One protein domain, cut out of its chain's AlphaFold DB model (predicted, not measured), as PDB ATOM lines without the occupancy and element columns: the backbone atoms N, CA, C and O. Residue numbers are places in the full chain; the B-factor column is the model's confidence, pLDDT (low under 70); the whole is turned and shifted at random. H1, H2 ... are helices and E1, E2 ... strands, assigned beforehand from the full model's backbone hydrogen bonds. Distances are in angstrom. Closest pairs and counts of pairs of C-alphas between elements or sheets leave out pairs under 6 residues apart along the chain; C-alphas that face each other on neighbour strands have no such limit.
ATOM      1  N   ILE A 327      69.945 109.118  93.688       81.00
ATOM      2  CA  ILE A 327      69.202 110.323  93.297       81.00
ATOM      3  C   ILE A 327      67.695 110.067  93.398       81.00
ATOM      4  O   ILE A 327      67.138 109.259  92.656       81.00
ATOM      5  N   VAL A 328      67.024 110.816  94.271       70.44
ATOM      6  CA  VAL A 328      65.570 110.784  94.438       70.44
ATOM      7  C   VAL A 328      64.929 111.767  93.460       70.44
ATOM      8  O   VAL A 328      65.112 112.981  93.552       70.44
ATOM      9  N   ALA A 329      64.173 111.240  92.497       73.19
ATOM     10  CA  ALA A 329      63.487 112.042  91.491       73.19
ATOM     11  C   ALA A 329      62.118 112.539  91.987       73.19
ATOM     12  O   ALA A 329      61.382 111.813  92.649       73.19
ATOM     13  N   GLY A 330      61.749 113.770  91.618       63.69
ATOM     14  CA  GLY A 330      60.405 114.320  91.848       63.69
ATOM     15  C   GLY A 330      60.119 114.826  93.265       63.69
ATOM     16  O   GLY A 330      59.051 115.387  93.490       63.69
ATOM     17  N   VAL A 331      61.065 114.685  94.198       57.81
ATOM     18  CA  VAL A 331      60.966 115.243  95.554       57.81
ATOM     19  C   VAL A 331      61.840 116.499  95.643       57.81
ATOM     20  O   VAL A 331      63.034 116.418  95.341       57.81
ATOM     21  N   PRO A 332      61.283 117.665  96.022       58.91
ATOM     22  CA  PRO A 332      62.072 118.880  96.168       58.91
ATOM     23  C   PRO A 332      63.009 118.777  97.374       58.91
ATOM     24  O   PRO A 332      62.644 118.246  98.421       58.91
ATOM     25  N   ALA A 333      64.218 119.321  97.234       68.94
ATOM     26  CA  ALA A 333      65.138 119.448  98.355       68.94
ATOM     27  C   ALA A 333      64.606 120.432  99.423       68.94
ATOM     28  O   ALA A 333      63.830 121.338  99.093       68.94
ATOM     29  N   PRO A 334      65.061 120.324 100.686       62.75
ATOM     30  CA  PRO A 334      64.667 121.247 101.746       62.75
ATOM     31  C   PRO A 334      65.010 122.709 101.432       62.75
ATOM     32  O   PRO A 334      66.024 123.018 100.798       62.75
ATOM     33  N   VAL A 335      64.205 123.633 101.966       68.00
ATOM     34  CA  VAL A 335      64.390 125.087 101.791       68.00
ATOM     35  C   VAL A 335      65.772 125.548 102.267       68.00
ATOM     36  O   VAL A 335      66.380 126.418 101.644       68.00
ATOM     37  N   SER A 336      66.308 124.940 103.328       68.19
ATOM     38  CA  SER A 336      67.658 125.213 103.839       68.19
ATOM     39  C   SER A 336      68.745 124.935 102.794       68.19
ATOM     40  O   SER A 336      69.676 125.730 102.654       68.19
ATOM     41  N   ALA A 337      68.606 123.868 102.004       76.75
ATOM     42  CA  ALA A 337      69.536 123.526 100.934       76.75
ATOM     43  C   ALA A 337      69.449 124.511  99.761       76.75
ATOM     44  O   ALA A 337      70.481 124.981  99.278       76.75
ATOM     45  N   ALA A 338      68.233 124.881  99.346       77.44
ATOM     46  CA  ALA A 338      68.019 125.884  98.301       77.44
ATOM     47  C   ALA A 338      68.569 127.263  98.710       77.44
ATOM     48  O   ALA A 338      69.268 127.927  97.941       77.44
ATOM     49  N   TYR A 339      68.323 127.669  99.957       78.88
ATOM     50  CA  TYR A 339      68.863 128.898 100.533       78.88
ATOM     51  C   TYR A 339      70.394 128.888 100.576       78.88
ATOM     52  O   TYR A 339      71.049 129.874 100.226       78.88
ATOM     53  N   MET A 340      70.975 127.754 100.965       84.62
ATOM     54  CA  MET A 340      72.420 127.583 100.987       84.62
ATOM     55  C   MET A 340      73.018 127.667  99.578       84.62
ATOM     56  O   MET A 340      74.020 128.355  99.389       84.62
ATOM     57  N   LEU A 341      72.385 127.051  98.574       88.44
ATOM     58  CA  LEU A 341      72.818 127.139  97.177       88.44
ATOM     59  C   LEU A 341      72.795 128.587  96.672       88.44
ATOM     60  O   LEU A 341      73.760 129.034  96.053       88.44
ATOM     61  N   ALA A 342      71.750 129.351  96.997       84.94
ATOM     62  CA  ALA A 342      71.668 130.768  96.651       84.94
ATOM     63  C   ALA A 342      72.819 131.583  97.269       84.94
ATOM     64  O   ALA A 342      73.443 132.391  96.582       84.94
ATOM     65  N   ARG A 343      73.165 131.331  98.541       85.38
ATOM     66  CA  ARG A 343      74.330 131.960  99.195       85.38
ATOM     67  C   ARG A 343      75.653 131.552  98.557       85.38
ATOM     68  O   ARG A 343      76.550 132.380  98.430       85.38
ATOM     69  N   VAL A 344      75.783 130.285  98.169       86.00
ATOM     70  CA  VAL A 344      76.978 129.759  97.505       86.00
ATOM     71  C   VAL A 344      77.164 130.389  96.122       86.00
ATOM     72  O   VAL A 344      78.284 130.771  95.797       86.00
ATOM     73  N   ASN A 345      76.095 130.553  95.342       87.06
ATOM     74  CA  ASN A 345      76.139 131.217  94.035       87.06
ATOM     75  C   ASN A 345      76.344 132.738  94.158       87.06
ATOM     76  O   ASN A 345      77.054 133.332  93.354       87.06
ATOM     77  N   GLY A 346      75.754 133.371  95.177       81.38
ATOM     78  CA  GLY A 346      75.844 134.815  95.422       81.38
ATOM     79  C   GLY A 346      77.110 135.273  96.152       81.38
ATOM     80  O   GLY A 346      77.221 136.450  96.499       81.38
ATOM     81  N   ARG A 347      78.054 134.368  96.437       76.88
ATOM     82  CA  ARG A 347      79.281 134.713  97.163       76.88
ATOM     83  C   ARG A 347      80.160 135.662  96.331       76.88
ATOM     84  O   ARG A 347      80.383 135.394  95.146       76.88
ATOM     85  N   PRO A 348      80.717 136.731  96.924       62.06
ATOM     86  CA  PRO A 348      81.694 137.560  96.231       62.06
ATOM     87  C   PRO A 348      82.939 136.720  95.907       62.06
ATOM     88  O   PRO A 348      83.474 136.032  96.775       62.06
ATOM     89  N   ARG A 349      83.391 136.751  94.646       59.69
ATOM     90  CA  ARG A 349      84.670 136.156  94.228       59.69
ATOM     91  C   ARG A 349      85.764 137.226  94.268       59.69
ATOM     92  O   ARG A 349      85.556 138.320  93.751       59.69
ATOM     93  N   GLY A 350      86.940 136.886  94.796       57.84
ATOM     94  CA  GLY A 350      88.134 137.739  94.756       57.84
ATOM     95  C   GLY A 350      88.450 138.434  96.082       57.84
ATOM     96  O   GLY A 350      88.129 137.917  97.150       57.84
ATOM     97  N   MET A 351      89.119 139.587  96.012       50.66
ATOM     98  CA  MET A 351      89.461 140.389  97.187       50.66
ATOM     99  C   MET A 351      88.386 141.432  97.478       50.66
ATOM    100  O   MET A 351      87.989 142.182  96.588       50.66
ATOM    101  N   VAL A 352      87.963 141.523  98.736       53.91
ATOM    102  CA  VAL A 352      87.122 142.616  99.237       53.91
ATOM    103  C   VAL A 352      87.971 143.405 100.226       53.91
ATOM    104  O   VAL A 352      88.517 142.836 101.160       53.91
ATOM    105  N   ASN A 353      88.136 144.712 100.000       53.06
ATOM    106  CA  ASN A 353      88.967 145.600 100.831       53.06
ATOM    107  C   ASN A 353      90.431 145.142 101.020       53.06
ATOM    108  O   ASN A 353      91.026 145.380 102.066       53.06
ATOM    109  N   GLY A 354      91.024 144.495 100.011       46.44
ATOM    110  CA  GLY A 354      92.400 143.983 100.092       46.44
ATOM    111  C   GLY A 354      92.551 142.697 100.912       46.44
ATOM    112  O   GLY A 354      93.669 142.227 101.093       46.44
ATOM    113  N   GLU A 355      91.442 142.115 101.372       43.91
ATOM    114  CA  GLU A 355      91.400 140.818 102.035       43.91
ATOM    115  C   GLU A 355      90.857 139.768 101.056       43.91
ATOM    116  O   GLU A 355      89.811 139.956 100.423       43.91
ATOM    117  N   GLU A 356      91.588 138.664 100.884       46.91
ATOM    118  CA  GLU A 356      91.099 137.512 100.130       46.91
ATOM    119  C   GLU A 356      89.892 136.931 100.871       46.91
ATOM    120  O   GLU A 356      90.020 136.395 101.974       46.91
ATOM    121  N   VAL A 357      88.702 137.031 100.277       55.78
ATOM    122  CA  VAL A 357      87.509 136.413 100.859       55.78
ATOM    123  C   VAL A 357      87.650 134.912 100.629       55.78
ATOM    124  O   VAL A 357      87.414 134.415  99.529       55.78
ATOM    125  N   GLY A 358      88.152 134.213 101.651       51.59
ATOM    126  CA  GLY A 358      88.673 132.853 101.536       51.59
ATOM    127  C   GLY A 358      87.759 131.908 100.755       51.59
ATOM    128  O   GLY A 358      86.545 131.858 100.971       51.59
ATOM    129  N   ILE A 359      88.371 131.129  99.859       53.94
ATOM    130  CA  ILE A 359      87.700 130.172  98.978       53.94
ATOM    131  C   ILE A 359      86.947 129.131  99.826       53.94
ATOM    132  O   ILE A 359      87.482 128.105 100.243       53.94
ATOM    133  N   GLY A 360      85.662 129.394 100.059       56.62
ATOM    134  CA  GLY A 360      84.684 128.417 100.519       56.62
ATOM    135  C   GLY A 360      84.271 128.438 101.988       56.62
ATOM    136  O   GLY A 360      83.847 127.411 102.509       56.62
ATOM    137  N   LYS A 361      84.270 129.609 102.628       64.81
ATOM    138  CA  LYS A 361      83.539 129.803 103.888       64.81
ATOM    139  C   LYS A 361      82.328 130.704 103.677       64.81
ATOM    140  O   LYS A 361      82.433 131.759 103.065       64.81
ATOM    141  N   ILE A 362      81.182 130.283 104.204       74.25
ATOM    142  CA  ILE A 362      79.975 131.109 104.284       74.25
ATOM    143  C   ILE A 362      79.808 131.516 105.753       74.25
ATOM    144  O   ILE A 362      79.796 130.632 106.616       74.25
ATOM    145  N   PRO A 363      79.712 132.822 106.071       73.94
ATOM    146  CA  PRO A 363      79.606 133.288 107.451       73.94
ATOM    147  C   PRO A 363      78.444 132.633 108.200       73.94
ATOM    148  O   PRO A 363      77.331 132.543 107.679       73.94
ATOM    149  N   GLY A 364      78.711 132.183 109.427       69.94
ATOM    150  CA  GLY A 364      77.733 131.483 110.263       69.94
ATOM    151  C   GLY A 364      77.617 129.979 110.000       69.94
ATOM    152  O   GLY A 364      76.864 129.319 110.707       69.94
ATOM    153  N   TYR A 365      78.380 129.424 109.055       76.06
ATOM    154  CA  TYR A 365      78.412 127.991 108.744       76.06
ATOM    155  C   TYR A 365      79.812 127.415 108.966       76.06
ATOM    156  O   TYR A 365      80.815 128.130 108.950       76.06
ATOM    157  N   ASN A 366      79.887 126.108 109.207       64.81
ATOM    158  CA  ASN A 366      81.134 125.397 109.487       64.81
ATOM    159  C   ASN A 366      81.941 125.027 108.229       64.81
ATOM    160  O   ASN A 366      83.007 124.446 108.402       64.81
ATOM    161  N   GLY A 367      81.478 125.374 107.012       64.12
ATOM    162  CA  GLY A 367      82.035 124.903 105.725       64.12
ATOM    163  C   GLY A 367      83.571 124.897 105.666       64.12
ATOM    164  O   GLY A 367      84.218 125.728 106.297       64.12
ATOM    165  N   ASN A 368      84.245 124.001 104.950       63.88
ATOM    166  CA  ASN A 368      83.919 123.208 103.767       63.88
ATOM    167  C   ASN A 368      84.771 121.920 103.756       63.88
ATOM    168  O   ASN A 368      85.958 121.946 104.075       63.88
ATOM    169  N   GLY A 369      84.159 120.799 103.370       70.81
ATOM    170  CA  GLY A 369      84.825 119.521 103.100       70.81
ATOM    171  C   GLY A 369      84.874 119.238 101.601       70.81
ATOM    172  O   GLY A 369      84.245 119.932 100.794       70.81
ATOM    173  N   GLY A 370      85.645 118.235 101.204       82.38
ATOM    174  CA  GLY A 370      85.639 117.744  99.838       82.38
ATOM    175  C   GLY A 370      85.199 116.294  99.821       82.38
ATOM    176  O   GLY A 370      85.899 115.469 100.386       82.38
ATOM    177  N   TRP A 371      84.153 115.991  99.062       83.69
ATOM    178  CA  TRP A 371      83.710 114.626  98.823       83.69
ATOM    179  C   TRP A 371      84.189 114.140  97.451       83.69
ATOM    180  O   TRP A 371      84.226 114.913  96.483       83.69
ATOM    181  N   GLY A 372      84.627 112.884  97.381       81.94
ATOM    182  CA  GLY A 372      85.267 112.295  96.203       81.94
ATOM    183  C   GLY A 372      84.355 111.492  95.276       81.94
ATOM    184  O   GLY A 372      84.863 110.995  94.285       81.94
ATOM    185  N   ASN A 373      83.065 111.317  95.598       83.75
ATOM    186  CA  ASN A 373      82.094 110.558  94.788       83.75
ATOM    187  C   ASN A 373      82.646 109.242  94.194       83.75
ATOM    188  O   ASN A 373      82.423 108.930  93.024       83.75
ATOM    189  N   LYS A 374      83.400 108.454  94.974       79.50
ATOM    190  CA  LYS A 374      84.147 107.297  94.435       79.50
ATOM    191  C   LYS A 374      83.239 106.195  93.878       79.50
ATOM    192  O   LYS A 374      83.649 105.465  92.981       79.50
ATOM    193  N   LEU A 375      82.009 106.103  94.387       73.69
ATOM    194  CA  LEU A 375      80.978 105.183  93.899       73.69
ATOM    195  C   LEU A 375      80.209 105.710  92.678       73.69
ATOM    196  O   LEU A 375      79.319 105.021  92.187       73.69
ATOM    197  N   LYS A 376      80.538 106.909  92.173       82.62
ATOM    198  CA  LYS A 376      79.910 107.524  90.991       82.62
ATOM    199  C   LYS A 376      78.384 107.618  91.095       82.62
ATOM    200  O   LYS A 376      77.670 107.450  90.111       82.62
ATOM    201  N   GLN A 377      77.887 107.902  92.297       79.75
ATOM    202  CA  GLN A 377      76.455 108.056  92.571       79.75
ATOM    203  C   GLN A 377      75.903 109.372  92.006       79.75
ATOM    204  O   GLN A 377      74.712 109.474  91.720       79.75
ATOM    205  N   LEU A 378      76.772 110.373  91.836       87.19
ATOM    206  CA  LEU A 378      76.453 111.658  91.215       87.19
ATOM    207  C   LEU A 378      77.241 111.895  89.907       87.19
ATOM    208  O   LEU A 378      78.259 111.237  89.687       87.19
ATOM    209  N   PRO A 379      76.823 112.850  89.048       88.81
ATOM    210  CA  PRO A 379      77.448 113.064  87.737       88.81
ATOM    211  C   PRO A 379      78.901 113.563  87.748       88.81
ATOM    212  O   PRO A 379      79.635 113.293  86.802       88.81
ATOM    213  N   ALA A 380      79.325 114.327  88.761       88.44
ATOM    214  CA  ALA A 380      80.684 114.874  88.813       88.44
ATOM    215  C   ALA A 380      81.633 113.981  89.626       88.44
ATOM    216  O   ALA A 380      81.252 113.442  90.657       88.44
ATOM    217  N   GLU A 381      82.909 113.918  89.242       84.69
ATOM    218  CA  GLU A 381      83.953 113.137  89.940       84.69
ATOM    219  C   GLU A 381      84.233 113.608  91.383       84.69
ATOM    220  O   GLU A 381      84.945 112.960  92.139       84.69
ATOM    221  N   GLY A 382      83.709 114.762  91.795       88.12
ATOM    222  CA  GLY A 382      83.869 115.232  93.162       88.12
ATOM    223  C   GLY A 382      83.081 116.497  93.453       88.12
ATOM    224  O   GLY A 382      82.820 117.321  92.574       88.12
ATOM    225  N   TYR A 383      82.752 116.667  94.729       90.00
ATOM    226  CA  TYR A 383      81.900 117.744  95.216       90.00
ATOM    227  C   TYR A 383      82.562 118.486  96.374       90.00
ATOM    228  O   TYR A 383      83.364 117.934  97.131       90.00
ATOM    229  N   ARG A 384      82.253 119.776  96.496       88.31
ATOM    230  CA  ARG A 384      82.466 120.536  97.727       88.31
ATOM    231  C   ARG A 384      81.230 120.403  98.591       88.31
ATOM    232  O   ARG A 384      80.116 120.521  98.086       88.31
ATOM    233  N   GLU A 385      81.465 120.207  99.875       86.62
ATOM    234  CA  GLU A 385      80.424 120.091 100.879       86.62
ATOM    235  C   GLU A 385      80.193 121.425 101.576       86.62
ATOM    236  O   GLU A 385      81.139 122.105 101.995       86.62
ATOM    237  N   TRP A 386      78.922 121.745 101.777       86.25
ATOM    238  CA  TRP A 386      78.476 122.907 102.523       86.25
ATOM    239  C   TRP A 386      77.482 122.466 103.584       86.25
ATOM    240  O   TRP A 386      76.525 121.751 103.285       86.25
ATOM    241  N   ASP A 387      77.688 122.904 104.824       82.19
ATOM    242  CA  ASP A 387      76.659 122.744 105.846       82.19
ATOM    243  C   ASP A 387      75.446 123.590 105.466       82.19
ATOM    244  O   ASP A 387      75.587 124.760 105.114       82.19
ATOM    245  N   VAL A 388      74.258 123.006 105.572       75.00
ATOM    246  CA  VAL A 388      72.987 123.718 105.357       75.00
ATOM    247  C   VAL A 388      72.440 124.334 106.648       75.00
ATOM    248  O   VAL A 388      71.521 125.149 106.609       75.00
ATOM    249  N   ASN A 389      73.053 124.001 107.789       70.00
ATOM    250  CA  ASN A 389      72.665 124.459 109.118       70.00
ATOM    251  C   ASN A 389      73.665 125.476 109.681       70.00
ATOM    252  O   ASN A 389      74.880 125.269 109.633       70.00
ATOM    253  N   LEU A 390      73.140 126.557 110.262       68.75
ATOM    254  CA  LEU A 390      73.931 127.575 110.955       68.75
ATOM    255  C   LEU A 390      74.591 126.993 112.206       68.75
ATOM    256  O   LEU A 390      73.943 126.266 112.954       68.75
ATOM    257  N   LYS A 391      75.832 127.401 112.497       70.62
ATOM    258  CA  LYS A 391      76.557 127.021 113.724       70.62
ATOM    259  C   LYS A 391      75.763 127.330 114.989       70.62
ATOM    260  O   LYS A 391      75.715 126.506 115.886       70.62
ATOM    261  N   ALA A 392      75.100 128.488 115.019       65.88
ATOM    262  CA  ALA A 392      74.271 128.915 116.145       65.88
ATOM    263  C   ALA A 392      73.083 127.973 116.425       65.88
ATOM    264  O   ALA A 392      72.548 127.987 117.526       65.88
ATOM    265  N   ASN A 393      72.694 127.154 115.443       59.53
ATOM    266  CA  ASN A 393      71.594 126.196 115.546       59.53
ATOM    267  C   ASN A 393      72.102 124.750 115.715       59.53
ATOM    268  O   ASN A 393      71.306 123.805 115.722       59.53
ATOM    269  N   LEU A 394      73.425 124.545 115.771       55.19
ATOM    270  CA  LEU A 394      74.011 123.233 116.011       55.19
ATOM    271  C   LEU A 394      74.096 122.979 117.522       55.19
ATOM    272  O   LEU A 394      74.565 123.853 118.253       55.19
ATOM    273  N   PRO A 395      73.682 121.792 117.995       45.75
ATOM    274  CA  PRO A 395      73.845 121.438 119.397       45.75
ATOM    275  C   PRO A 395      75.333 121.328 119.743       45.75
ATOM    276  O   PRO A 395      76.158 120.985 118.893       45.75
ATOM    277  N   LEU A 396      75.679 121.614 120.996       45.00
ATOM    278  CA  LEU A 396      77.045 121.493 121.494       45.00
ATOM    279  C   LEU A 396      77.243 120.135 122.169       45.00
ATOM    280  O   LEU A 396      76.426 119.678 122.958       45.00
ATOM    281  N   CYS A 397      78.378 119.516 121.877       39.53
ATOM    282  CA  CYS A 397      78.884 118.340 122.564       39.53
ATOM    283  C   CYS A 397      79.118 118.657 124.047       39.53
ATOM    284  O   CYS A 397      79.973 119.483 124.366       39.53
ATOM    285  N   SER A 398      78.406 117.975 124.946       35.19
ATOM    286  CA  SER A 398      78.482 118.162 126.407       35.19
ATOM    287  C   SER A 398      79.895 117.945 126.969       35.19
ATOM    288  O   SER A 398      80.316 118.636 127.893       35.19
ATOM    289  N   VAL A 399      80.648 117.010 126.382       33.84
ATOM    290  CA  VAL A 399      81.996 116.620 126.832       33.84
ATOM    291  C   VAL A 399      83.094 117.486 126.211       33.84
ATOM    292  O   VAL A 399      84.112 117.759 126.842       33.84
ATOM    293  N   CYS A 400      82.914 117.907 124.959       39.16
ATOM    294  CA  CYS A 400      83.970 118.528 124.161       39.16
ATOM    295  C   CYS A 400      83.718 119.997 123.802       39.16
ATOM    296  O   CYS A 400      84.612 120.642 123.255       39.16
ATOM    297  N   GLY A 401      82.523 120.524 124.088       43.56
ATOM    298  CA  GLY A 401      82.129 121.915 123.850       43.56
ATOM    299  C   GLY A 401      82.073 122.327 122.376       43.56
ATOM    300  O   GLY A 401      81.990 123.516 122.084       43.56
ATOM    301  N   LYS A 402      82.164 121.374 121.443       49.91
ATOM    302  CA  LYS A 402      82.171 121.621 119.992       49.91
ATOM    303  C   LYS A 402      80.787 121.429 119.391       49.91
ATOM    304  O   LYS A 402      80.029 120.586 119.863       49.91
ATOM    305  N   GLU A 403      80.488 122.149 118.314       55.81
ATOM    306  CA  GLU A 403      79.247 121.969 117.566       55.81
ATOM    307  C   GLU A 403      79.173 120.566 116.947       55.81
ATOM    308  O   GLU A 403      80.062 120.139 116.205       55.81
ATOM    309  N   ILE A 404      78.078 119.859 117.211       52.88
ATOM    310  CA  ILE A 404      77.769 118.577 116.589       52.88
ATOM    311  C   ILE A 404      77.157 118.870 115.221       52.88
ATOM    312  O   ILE A 404      76.025 119.341 115.088       52.88
ATOM    313  N   ARG A 405      77.938 118.606 114.174       63.12
ATOM    314  CA  ARG A 405      77.479 118.726 112.787       63.12
ATOM    315  C   ARG A 405      76.601 117.522 112.454       63.12
ATOM    316  O   ARG A 405      77.054 116.388 112.576       63.12
ATOM    317  N   GLY A 406      75.378 117.775 111.990       54.69
ATOM    318  CA  GLY A 406      74.519 116.732 111.419       54.69
ATOM    319  C   GLY A 406      75.095 116.158 110.113       54.69
ATOM    320  O   GLY A 406      76.082 116.697 109.599       54.69
ATOM    321  N   PRO A 407      74.506 115.089 109.558       62.91
ATOM    322  CA  PRO A 407      74.939 114.480 108.294       62.91
ATOM    323  C   PRO A 407      74.633 115.338 107.055       62.91
ATOM    324  O   PRO A 407      75.296 115.206 106.033       62.91
ATOM    325  N   GLU A 408      73.693 116.273 107.172       72.38
ATOM    326  CA  GLU A 408      73.136 117.034 106.057       72.38
ATOM    327  C   GLU A 408      74.147 117.945 105.341       72.38
ATOM    328  O   GLU A 408      74.728 118.853 105.952       72.38
ATOM    329  N   ARG A 409      74.320 117.780 104.027       86.25
ATOM    330  CA  ARG A 409      75.213 118.618 103.211       86.25
ATOM    331  C   ARG A 409      74.553 119.051 101.911       86.25
ATOM    332  O   ARG A 409      73.889 118.269 101.241       86.25
ATOM    333  N   LEU A 410      74.830 120.284 101.501       89.75
ATOM    334  CA  LEU A 410      74.739 120.687 100.101       89.75
ATOM    335  C   LEU A 410      76.056 120.316  99.404       89.75
ATOM    336  O   LEU A 410      77.141 120.552  99.936       89.75
ATOM    337  N   LEU A 411      75.953 119.774  98.198       91.75
ATOM    338  CA  LEU A 411      77.042 119.298  97.360       91.75
ATOM    339  C   LEU A 411      77.066 120.111  96.072       91.75
ATOM    340  O   LEU A 411      76.125 120.067  95.283       91.75
ATOM    341  N   THR A 412      78.163 120.827  95.831       92.06
ATOM    342  CA  THR A 412      78.386 121.554  94.569       92.06
ATOM    343  C   THR A 412      79.573 120.966  93.808       92.06
ATOM    344  O   THR A 412      80.597 120.710  94.452       92.06
ATOM    345  N   PRO A 413      79.506 120.787  92.479       91.44
ATOM    346  CA  PRO A 413      80.598 120.189  91.713       91.44
ATOM    347  C   PRO A 413      81.942 120.912  91.909       91.44
ATOM    348  O   PRO A 413      82.017 122.141  91.928       91.44
ATOM    349  N   LYS A 414      83.039 120.152  92.045       87.44
ATOM    350  CA  LYS A 414      84.405 120.716  92.089       87.44
ATOM    351  C   LYS A 414      84.895 121.176  90.713       87.44
ATOM    352  O   LYS A 414      85.715 122.087  90.653       87.44
ATOM    353  N   GLY A 415      84.401 120.551  89.642       80.81
ATOM    354  CA  GLY A 415      84.840 120.771  88.259       80.81
ATOM    355  C   GLY A 415      84.307 122.039  87.581       80.81
ATOM    356  O   GLY A 415      84.608 122.248  86.412       80.81
ATOM    357  N   GLY A 416      83.535 122.876  88.282       83.69
ATOM    358  CA  GLY A 416      82.923 124.085  87.724       83.69
ATOM    359  C   GLY A 416      81.403 124.106  87.906       83.69
ATOM    360  O   GLY A 416      80.897 123.430  88.804       83.69
ATOM    361  N   PRO A 417      80.679 124.899  87.097       90.31
ATOM    362  CA  PRO A 417      79.223 124.942  87.125       90.31
ATOM    363  C   PRO A 417      78.595 123.572  86.861       90.31
ATOM    364  O   PRO A 417      79.164 122.749  86.144       90.31
ATOM    365  N   GLY A 418      77.409 123.341  87.414       93.25
ATOM    366  CA  GLY A 418      76.652 122.115  87.187       93.25
ATOM    367  C   GLY A 418      75.666 121.793  88.308       93.25
ATOM    368  O   GLY A 418      75.486 122.598  89.228       93.25
ATOM    369  N   PRO A 419      75.065 120.593  88.276       94.44
ATOM    370  CA  PRO A 419      73.972 120.247  89.170       94.44
ATOM    371  C   PRO A 419      74.452 120.134  90.620       94.44
ATOM    372  O   PRO A 419      75.416 119.422  90.928       94.44
ATOM    373  N   ALA A 420      73.755 120.834  91.512       94.38
ATOM    374  CA  ALA A 420      73.946 120.769  92.950       94.38
ATOM    375  C   ALA A 420      72.918 119.837  93.596       94.38
ATOM    376  O   ALA A 420      71.738 119.818  93.230       94.38
ATOM    377  N   TYR A 421      73.378 119.096  94.599       93.06
ATOM    378  CA  TYR A 421      72.585 118.084  95.287       93.06
ATOM    379  C   TYR A 421      72.594 118.313  96.790       93.06
ATOM    380  O   TYR A 421      73.571 118.803  97.343       93.06
ATOM    381  N   TYR A 422      71.520 117.934  97.461       86.31
ATOM    382  CA  TYR A 422      71.435 117.872  98.909       86.31
ATOM    383  C   TYR A 422      71.448 116.412  99.339       86.31
ATOM    384  O   TYR A 422      70.712 115.606  98.777       86.31
ATOM    385  N   THR A 423      72.269 116.094 100.332       77.50
ATOM    386  CA  THR A 423      72.248 114.805 101.018       77.50
ATOM    387  C   THR A 423      71.789 115.033 102.450       77.50
ATOM    388  O   THR A 423      72.401 115.854 103.137       77.50
ATOM    389  N   PRO A 424      70.718 114.371 102.916       63.53
ATOM    390  CA  PRO A 424      70.332 114.419 104.319       63.53
ATOM    391  C   PRO A 424      71.185 113.452 105.156       63.53
ATOM    392  O   PRO A 424      71.332 113.640 106.355       63.53
ATOM    393  N   ASP A 425      71.809 112.458 104.518       61.25
ATOM    394  CA  ASP A 425      72.589 111.398 105.146       61.25
ATOM    395  C   ASP A 425      74.076 111.456 104.737       61.25
ATOM    396  O   ASP A 425      74.540 112.403 104.097       61.25
ATOM    397  N   HIS A 426      74.847 110.434 105.118       66.56
ATOM    398  CA  HIS A 426      76.255 110.274 104.747       66.56
ATOM    399  C   HIS A 426      76.440 109.835 103.277       66.56
ATOM    400  O   HIS A 426      77.104 108.835 103.006       66.56
ATOM    401  N   TYR A 427      75.892 110.601 102.330       75.12
ATOM    402  CA  TYR A 427      76.039 110.429 100.877       75.12
ATOM    403  C   TYR A 427      75.452 109.117 100.334       75.12
ATOM    404  O   TYR A 427      76.052 108.456  99.488       75.12
ATOM    405  N   GLY A 428      74.299 108.708 100.854       65.62
ATOM    406  CA  GLY A 428      73.480 107.627 100.310       65.62
ATOM    407  C   GLY A 428      72.267 108.139  99.528       65.62
ATOM    408  O   GLY A 428      71.869 107.521  98.540       65.62
ATOM    409  N   THR A 429      71.691 109.267  99.944       70.38
ATOM    410  CA  THR A 429      70.484 109.854  99.345       70.38
ATOM    411  C   THR A 429      70.789 111.231  98.774       70.38
ATOM    412  O   THR A 429      71.391 112.061  99.447       70.38
ATOM    413  N   PHE A 430      70.321 111.521  97.560       82.50
ATOM    414  CA  PHE A 430      70.570 112.802  96.905       82.50
ATOM    415  C   PHE A 430      69.292 113.415  96.337       82.50
ATOM    416  O   PHE A 430      68.594 112.801  95.535       82.50
ATOM    417  N   TYR A 431      69.037 114.670  96.687       81.31
ATOM    418  CA  TYR A 431      67.950 115.480  96.141       81.31
ATOM    419  C   TYR A 431      68.529 116.573  95.257       81.31
ATOM    420  O   TYR A 431      69.468 117.260  95.658       81.31
ATOM    421  N   TYR A 432      67.978 116.755  94.061       87.94
ATOM    422  CA  TYR A 432      68.381 117.864  93.202       87.94
ATOM    423  C   TYR A 432      67.933 119.198  93.813       87.94
ATOM    424  O   TYR A 432      66.773 119.357  94.194       87.94
ATOM    425  N   VAL A 433      68.860 120.152  93.911       89.31
ATOM    426  CA  VAL A 433      68.611 121.471  94.518       89.31
ATOM    427  C   VAL A 433      68.520 122.563  93.455       89.31
ATOM    428  O   VAL A 433      67.730 123.493  93.592       89.31
ATOM    429  N   GLY A 434      69.337 122.470  92.405       91.44
ATOM    430  CA  GLY A 434      69.436 123.478  91.352       91.44
ATOM    431  C   GLY A 434      70.825 123.517  90.721       91.44
ATOM    432  O   GLY A 434      71.662 122.652  90.974       91.44
ATOM    433  N   GLU A 435      71.089 124.554  89.928       94.38
ATOM    434  CA  GLU A 435      72.381 124.738  89.263       94.38
ATOM    435  C   GLU A 435      73.347 125.578  90.109       94.38
ATOM    436  O   GLU A 435      73.055 126.703  90.533       94.38
ATOM    437  N   PHE A 436      74.538 125.031  90.331       92.12
ATOM    438  CA  PHE A 436      75.678 125.763  90.861       92.12
ATOM    439  C   PHE A 436      76.385 126.501  89.721       92.12
ATOM    440  O   PHE A 436      76.697 125.910  88.689       92.12
ATOM    441  N   THR A 437      76.663 127.791  89.903       87.69
ATOM    442  CA  THR A 437      77.161 128.677  88.834       87.69
ATOM    443  C   THR A 437      78.682 128.884  88.842       87.69
ATOM    444  O   THR A 437      79.197 129.645  88.020       87.69
TER     445      THR A 437
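What this domain is: This is residues 327 to 437 of the 438 residues of the protein "HintN domain-containing protein" of Streptomyces sp. XY332 (UniProt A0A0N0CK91). Little regular structure: a strongly twisted sheet, the meander E1 E2 E3 E4 E5, each strand the antiparallel neighbour of the one before, has H1 over one face, making two layers, and residues 351 to 356 stick out. H1 precedes the five strands; the named elements hold only 38 of the 111 printed residues, and the class is mixed. It is compact, radius of gyration of the C-alphas 14.5 A, spanning 39 by 37 by 26 A.

How they stand to each other: Look first at H1, residues 335 to 345, with every O i to N i+4 pair within hydrogen-bond range; its height over the sheet is 7.5 A. Its closest C-alpha pair with E5, residues 429 to 436, is Ala 338 and Val 433, 5.8 A. Next find the hairpin of E1, residues 369 to 371, and E2, residues 383 to 387: N 371 and O 383 are 2.9 A apart. E3, residues 409 to 413, and E4, residues 418 to 423, form another, N 411 to O 421 2.7 A.

Where its parts are: Find C-alpha 335 at (64.390, 125.087, 101.791); H1 runs 15.4 A. E5 runs 18.8 A to C-alpha 436 at (75.678, 125.763, 90.861), bending by 63 degrees at residue 433.

The domain as a whole: The printed part has no cut. The links H1 to E1, E1 to E2 and E2 to E3 are long. Look for pLDDT under 70 in 46 residues, among them 392 to 407.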